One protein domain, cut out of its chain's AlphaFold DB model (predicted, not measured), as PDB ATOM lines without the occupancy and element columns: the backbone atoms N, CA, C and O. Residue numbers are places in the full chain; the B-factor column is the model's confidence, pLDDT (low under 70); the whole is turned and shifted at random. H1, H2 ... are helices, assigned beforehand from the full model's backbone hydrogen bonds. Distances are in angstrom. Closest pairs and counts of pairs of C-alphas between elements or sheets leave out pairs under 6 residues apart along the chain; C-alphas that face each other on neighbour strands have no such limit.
ATOM      1  N   PRO A 250     160.425  91.349 226.455       82.44
ATOM      2  CA  PRO A 250     161.439  91.603 225.439       82.44
ATOM      3  C   PRO A 250     162.500  92.623 225.865       82.44
ATOM      4  O   PRO A 250     163.656  92.452 225.494       82.44
ATOM      5  N   ILE A 251     162.148  93.623 226.681       84.56
ATOM      6  CA  ILE A 251     163.078  94.640 227.193       84.56
ATOM      7  C   ILE A 251     164.137  93.990 228.096       84.56
ATOM      8  O   ILE A 251     165.332  94.245 227.944       84.56
ATOM      9  N   ILE A 252     163.726  93.071 228.979       84.00
ATOM     10  CA  ILE A 252     164.652  92.312 229.838       84.00
ATOM     11  C   ILE A 252     165.531  91.389 228.985       84.00
ATOM     12  O   ILE A 252     166.732  91.278 229.223       84.00
ATOM     13  N   LEU A 253     164.952  90.723 227.983       83.44
ATOM     14  CA  LEU A 253     165.702  89.831 227.091       83.44
ATOM     15  C   LEU A 253     166.729  90.597 226.247       83.44
ATOM     16  O   LEU A 253     167.843  90.108 226.063       83.44
ATOM     17  N   GLN A 254     166.382  91.797 225.786       82.56
ATOM     18  CA  GLN A 254     167.283  92.675 225.050       82.56
ATOM     19  C   GLN A 254     168.426  93.166 225.945       82.56
ATOM     20  O   GLN A 254     169.580  93.061 225.545       82.56
ATOM     21  N   ALA A 255     168.143  93.561 227.191       80.56
ATOM     22  CA  ALA A 255     169.187  93.914 228.154       80.56
ATOM     23  C   ALA A 255     170.156  92.743 228.417       80.56
ATOM     24  O   ALA A 255     171.373  92.925 228.425       80.56
ATOM     25  N   VAL A 256     169.642  91.514 228.563       82.00
ATOM     26  CA  VAL A 256     170.474  90.302 228.718       82.00
ATOM     27  C   VAL A 256     171.309  90.017 227.466       82.00
ATOM     28  O   VAL A 256     172.459  89.587 227.577       82.00
ATOM     29  N   LYS A 257     170.760  90.263 226.274       81.38
ATOM     30  CA  LYS A 257     171.486  90.138 225.007       81.38
ATOM     31  C   LYS A 257     172.616  91.160 224.899       81.38
ATOM     32  O   LYS A 257     173.706  90.780 224.473       81.38
ATOM     33  N   ASP A 258     172.386  92.404 225.304       80.56
ATOM     34  CA  ASP A 258     173.394  93.468 225.254       80.56
ATOM     35  C   ASP A 258     174.571  93.140 226.192       80.56
ATOM     36  O   ASP A 258     175.724  93.187 225.762       80.56
ATOM     37  N   ILE A 259     174.281  92.632 227.403       78.38
ATOM     38  CA  ILE A 259     175.290  92.106 228.344       78.38
ATOM     39  C   ILE A 259     176.110  90.983 227.715       78.38
ATOM     40  O   ILE A 259     177.340  91.013 227.724       78.38
ATOM     41  N   ALA A 260     175.434  89.966 227.182       76.31
ATOM     42  CA  ALA A 260     176.101  88.800 226.617       76.31
ATOM     43  C   ALA A 260     176.914  89.140 225.352       76.31
ATOM     44  O   ALA A 260     177.813  88.384 224.989       76.31
ATOM     45  N   SER A 261     176.611  90.267 224.701       77.38
ATOM     46  CA  SER A 261     177.326  90.772 223.522       77.38
ATOM     47  C   SER A 261     178.439  91.771 223.868       77.38
ATOM     48  O   SER A 261     179.119  92.239 222.960       77.38
ATOM     49  N   GLY A 262     178.629  92.107 225.152       72.19
ATOM     50  CA  GLY A 262     179.629  93.081 225.601       72.19
ATOM     51  C   GLY A 262     179.339  94.527 225.181       72.19
ATOM     52  O   GLY A 262     180.259  95.340 225.130       72.19
ATOM     53  N   ILE A 263     178.085  94.847 224.850       75.06
ATOM     54  CA  ILE A 263     177.655  96.194 224.456       75.06
ATOM     55  C   ILE A 263     177.340  96.987 225.737       75.06
ATOM     56  O   ILE A 263     176.703  96.432 226.638       75.06
ATOM     57  N   PRO A 264     177.768  98.261 225.862       70.38
ATOM     58  CA  PRO A 264     177.422  99.084 227.017       70.38
ATOM     59  C   PRO A 264     175.904  99.244 227.141       70.38
ATOM     60  O   PRO A 264     175.180  99.301 226.147       70.38
ATOM     61  N   PHE A 265     175.416  99.313 228.377       68.38
ATOM     62  CA  PHE A 265     173.989  99.326 228.652       68.38
ATOM     63  C   PHE A 265     173.307 100.614 228.162       68.38
ATOM     64  O   PHE A 265     173.413 101.658 228.797       68.38
ATOM     65  N   THR A 266     172.553 100.539 227.066       68.06
ATOM     66  CA  THR A 266     171.771 101.674 226.542       68.06
ATOM     67  C   THR A 266     170.316 101.684 227.024       68.06
ATOM     68  O   THR A 266     169.673 102.725 226.994       68.06
ATOM     69  N   ASN A 267     169.796 100.550 227.513       70.62
ATOM     70  CA  ASN A 267     168.368 100.342 227.808       70.62
ATOM     71  C   ASN A 267     168.022 100.215 229.310       70.62
ATOM     72  O   ASN A 267     166.973  99.666 229.648       70.62
ATOM     73  N   LEU A 268     168.878 100.672 230.236       77.06
ATOM     74  CA  LEU A 268     168.644 100.488 231.684       77.06
ATOM     75  C   LEU A 268     167.381 101.195 232.173       77.06
ATOM     76  O   LEU A 268     166.596 100.594 232.899       77.06
ATOM     77  N   GLU A 269     167.148 102.425 231.719       79.06
ATOM     78  CA  GLU A 269     165.975 103.219 232.097       79.06
ATOM     79  C   GLU A 269     164.662 102.533 231.679       79.06
ATOM     80  O   GLU A 269     163.690 102.502 232.432       79.06
ATOM     81  N   ALA A 270     164.646 101.879 230.511       81.94
ATOM     82  CA  ALA A 270     163.494 101.103 230.057       81.94
ATOM     83  C   ALA A 270     163.218  99.888 230.964       81.94
ATOM     84  O   ALA A 270     162.058  99.560 231.225       81.94
ATOM     85  N   VAL A 271     164.269  99.237 231.477       82.88
ATOM     86  CA  VAL A 271     164.140  98.122 232.430       82.88
ATOM     87  C   VAL A 271     163.641  98.623 233.790       82.88
ATOM     88  O   VAL A 271     162.764  97.993 234.380       82.88
ATOM     89  N   GLU A 272     164.151  99.756 234.280       83.31
ATOM     90  CA  GLU A 272     163.682 100.375 235.529       83.31
ATOM     91  C   GLU A 272     162.203 100.759 235.441       83.31
ATOM     92  O   GLU A 272     161.413 100.391 236.312       83.31
ATOM     93  N   ASN A 273     161.804 101.418 234.350       84.62
ATOM     94  CA  ASN A 273     160.417 101.796 234.101       84.62
ATOM     95  C   ASN A 273     159.499 100.570 234.044       84.62
ATOM     96  O   ASN A 273     158.443 100.569 234.674       84.62
ATOM     97  N   TYR A 274     159.921  99.488 233.383       83.94
ATOM     98  CA  TYR A 274     159.170  98.232 233.367       83.94
ATOM     99  C   TYR A 274     158.939  97.680 234.782       83.94
ATOM    100  O   TYR A 274     157.806  97.373 235.153       83.94
ATOM    101  N   TYR A 275     159.973  97.605 235.620       82.31
ATOM    102  CA  TYR A 275     159.800  97.118 236.990       82.31
ATOM    103  C   TYR A 275     158.957  98.068 237.853       82.31
ATOM    104  O   TYR A 275     158.131  97.588 238.633       82.31
ATOM    105  N   ASN A 276     159.065  99.385 237.644       83.31
ATOM    106  CA  ASN A 276     158.205 100.377 238.292       83.31
ATOM    107  C   ASN A 276     156.723 100.166 237.942       83.31
ATOM    108  O   ASN A 276     155.883 100.222 238.837       83.31
ATOM    109  N   THR A 277     156.388  99.839 236.685       83.31
ATOM    110  CA  THR A 277     154.993  99.529 236.296       83.31
ATOM    111  C   THR A 277     154.451  98.259 236.954       83.31
ATOM    112  O   THR A 277     153.249  98.136 237.171       83.31
ATOM    113  N   ILE A 278     155.335  97.330 237.328       79.81
ATOM    114  CA  ILE A 278     154.998  96.090 238.044       79.81
ATOM    115  C   ILE A 278     154.972  96.315 239.569       79.81
ATOM    116  O   ILE A 278     154.651  95.407 240.335       79.81
ATOM    117  N   GLY A 279     155.270  97.535 240.030       78.88
ATOM    118  CA  GLY A 279     155.279  97.912 241.444       78.88
ATOM    119  C   GLY A 279     156.576  97.558 242.175       78.88
ATOM    120  O   GLY A 279     156.608  97.560 243.404       78.88
ATOM    121  N   VAL A 280     157.656  97.250 241.449       78.50
ATOM    122  CA  VAL A 280     158.972  96.946 242.022       78.50
ATOM    123  C   VAL A 280     159.928  98.093 241.710       78.50
ATOM    124  O   VAL A 280     160.422  98.217 240.594       78.50
ATOM    125  N   LYS A 281     160.225  98.929 242.708       77.94
ATOM    126  CA  LYS A 281     161.174 100.035 242.548       77.94
ATOM    127  C   LYS A 281     162.608  99.505 242.575       77.94
ATOM    128  O   LYS A 281     163.075  99.036 243.611       77.94
ATOM    129  N   ILE A 282     163.294  99.563 241.437       77.19
ATOM    130  CA  ILE A 282     164.675  99.089 241.273       77.19
ATOM    131  C   ILE A 282     165.497 100.230 240.695       77.19
ATOM    132  O   ILE A 282     165.053 100.899 239.770       77.19
ATOM    133  N   LYS A 283     166.697 100.424 241.240       77.38
ATOM    134  CA  LYS A 283     167.719 101.305 240.677       77.38
ATOM    135  C   LYS A 283     168.853 100.426 240.155       77.38
ATOM    136  O   LYS A 283     169.432  99.661 240.928       77.38
ATOM    137  N   LEU A 284     169.102 100.467 238.855       77.75
ATOM    138  CA  LEU A 284     170.131  99.700 238.165       77.75
ATOM    139  C   LEU A 284     171.388 100.564 238.030       77.75
ATOM    140  O   LEU A 284     171.333 101.715 237.609       77.75
ATOM    141  N   ASP A 285     172.536 100.003 238.399       72.62
ATOM    142  CA  ASP A 285     173.827 100.676 238.262       72.62
ATOM    143  C   ASP A 285     174.453 100.319 236.898       72.62
ATOM    144  O   ASP A 285     174.623  99.128 236.613       72.62
ATOM    145  N   PRO A 286     174.827 101.304 236.058       70.06
ATOM    146  CA  PRO A 286     175.520 101.064 234.789       70.06
ATOM    147  C   PRO A 286     176.858 100.324 234.928       70.06
ATOM    148  O   PRO A 286     177.319  99.711 233.967       70.06
ATOM    149  N   SER A 287     177.485 100.372 236.107       65.06
ATOM    150  CA  SER A 287     178.786  99.756 236.398       65.06
ATOM    151  C   SER A 287     178.695  98.358 237.032       65.06
ATOM    152  O   SER A 287     179.717  97.764 237.391       65.06
ATOM    153  N   MET A 288     177.487  97.792 237.173       68.88
ATOM    154  CA  MET A 288     177.308  96.517 237.871       68.88
ATOM    155  C   MET A 288     177.995  95.343 237.155       68.88
ATOM    156  O   MET A 288     177.775  95.069 235.976       68.88
ATOM    157  N   LYS A 289     178.786  94.575 237.913       59.50
ATOM    158  CA  LYS A 289     179.520  93.401 237.407       59.50
ATOM    159  C   LYS A 289     178.633  92.161 237.215       59.50
ATOM    160  O   LYS A 289     178.989  91.276 236.441       59.50
ATOM    161  N   VAL A 290     177.499  92.069 237.923       62.41
ATOM    162  CA  VAL A 290     176.592  90.907 237.881       62.41
ATOM    163  C   VAL A 290     175.153  91.357 237.584       62.41
ATOM    164  O   VAL A 290     174.567  92.082 238.386       62.41
ATOM    165  N   PRO A 291     174.528  90.883 236.490       71.75
ATOM    166  CA  PRO A 291     173.231  91.371 236.003       71.75
ATOM    167  C   PRO A 291     172.012  90.788 236.741       71.75
ATOM    168  O   PRO A 291     170.889  90.825 236.240       71.75
ATOM    169  N   CYS A 292     172.208  90.220 237.928       74.94
ATOM    170  CA  CYS A 292     171.172  89.578 238.736       74.94
ATOM    171  C   CYS A 292     169.943  90.484 238.950       74.94
ATOM    172  O   CYS A 292     168.805  90.057 238.730       74.94
ATOM    173  N   SER A 293     170.174  91.766 239.242       77.25
ATOM    174  CA  SER A 293     169.124  92.773 239.436       77.25
ATOM    175  C   SER A 293     168.256  92.999 238.190       77.25
ATOM    176  O   SER A 293     167.065  93.259 238.324       77.25
ATOM    177  N   ILE A 294     168.797  92.821 236.977       79.69
ATOM    178  CA  ILE A 294     168.015  92.908 235.726       79.69
ATOM    179  C   ILE A 294     167.050  91.724 235.612       79.69
ATOM    180  O   ILE A 294     165.912  91.870 235.162       79.69
ATOM    181  N   ILE A 295     167.489  90.532 236.021       79.75
ATOM    182  CA  ILE A 295     166.742  89.291 235.802       79.75
ATOM    183  C   ILE A 295     165.671  89.084 236.873       79.75
ATOM    184  O   ILE A 295     164.570  88.649 236.537       79.75
ATOM    185  N   HIS A 296     165.965  89.358 238.143       76.94
ATOM    186  CA  HIS A 296     165.073  89.028 239.263       76.94
ATOM    187  C   HIS A 296     164.808  90.182 240.236       76.94
ATOM    188  O   HIS A 296     164.140  89.982 241.256       76.94
ATOM    189  N   GLY A 297     165.295  91.385 239.924       78.88
ATOM    190  CA  GLY A 297     165.109  92.569 240.750       78.88
ATOM    191  C   GLY A 297     165.572  92.363 242.185       78.88
ATOM    192  O   GLY A 297     166.678  91.884 242.416       78.88
ATOM    193  N   HIS A 298     164.705  92.682 243.150       78.00
ATOM    194  CA  HIS A 298     165.017  92.569 244.580       78.00
ATOM    195  C   HIS A 298     165.065  91.113 245.099       78.00
ATOM    196  O   HIS A 298     165.552  90.862 246.203       78.00
ATOM    197  N   GLN A 299     164.539  90.137 244.348       77.19
ATOM    198  CA  GLN A 299     164.457  88.753 244.826       77.19
ATOM    199  C   GLN A 299     165.839  88.094 244.879       77.19
ATOM    200  O   GLN A 299     166.728  88.431 244.105       77.19
TER     201      GLN A 299
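Overview. This is residues 250 to 299 of the 339 residues of an uncharacterized protein of Vitis vinifera (UniProt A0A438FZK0). Two helices of similar length, H1 and H2, form a hairpin, side by side but shifted lengthwise against each other, and a short third helix, H3, packs on H1, with the centres of the three making a triangle. After H2 a long link without a named element folds back in a wide loop, from the far end of H2 past H3 and then round into it. The printed part has 50 residues with three named helices, in the order H1, H2, H3, and no named strand; its class is all helix. It is compact, with a radius of gyration of the C-alphas of 10.1 A, and the C-alphas span 29 by 20 by 14 A along their three main axes.

Along the chain. H1 takes residues 250 to 260, from Pro 250 with its C-alpha at (161.439, 91.603, 225.439) to Ala 260, 15.0 A from first to last C-alpha. With 11 residues it is the longest helix. H2 takes residues 268 to 277, beginning at Leu 268 with its C-alpha at (168.644, 100.488, 231.684), and measures 14.4 A from first to last C-alpha. H3 is short, residues 292 to 296, with 6.1 A from first to last C-alpha; it ends at His 296, whose C-alpha is at (165.073, 89.028, 239.263).

Arrangement. H1 and H2 are a helical hairpin, two helices that follow each other, touch and run opposite ways. Their closest C-alphas, those of Ile 251 and Val 271, are 6.4 A apart. Their lines stand at a shallow tilt of 33 degrees, only just short of steep. H3 touches H1, and the closest C-alphas of the two, those of Ile 252 and Ile 294, are 6.8 A apart. H2 and H3 are close but not clearly touching, with the C-alphas of Val 271 and Ile 294 the closest at 7.3 A. In H1, H2 and H3 every O i to N i+4 pair is within hydrogen-bond range.

Size, cuts and confidence. The two C-alphas farthest apart are those of Gly 262 and Gly 279, at 29.4 A, and the first and last printed C-alphas, of Pro 250 and Gln 299, are 19.8 A apart. The printed part has no cut. The link from H1 to H2 is short, with 7 residues, and the link from H2 to H3 is long, with 14 residues, 278 to 291. The mean pLDDT of the printed part is 77.2, and the model's confidence is under 70 at residues 265 to 266 and 287 to 290.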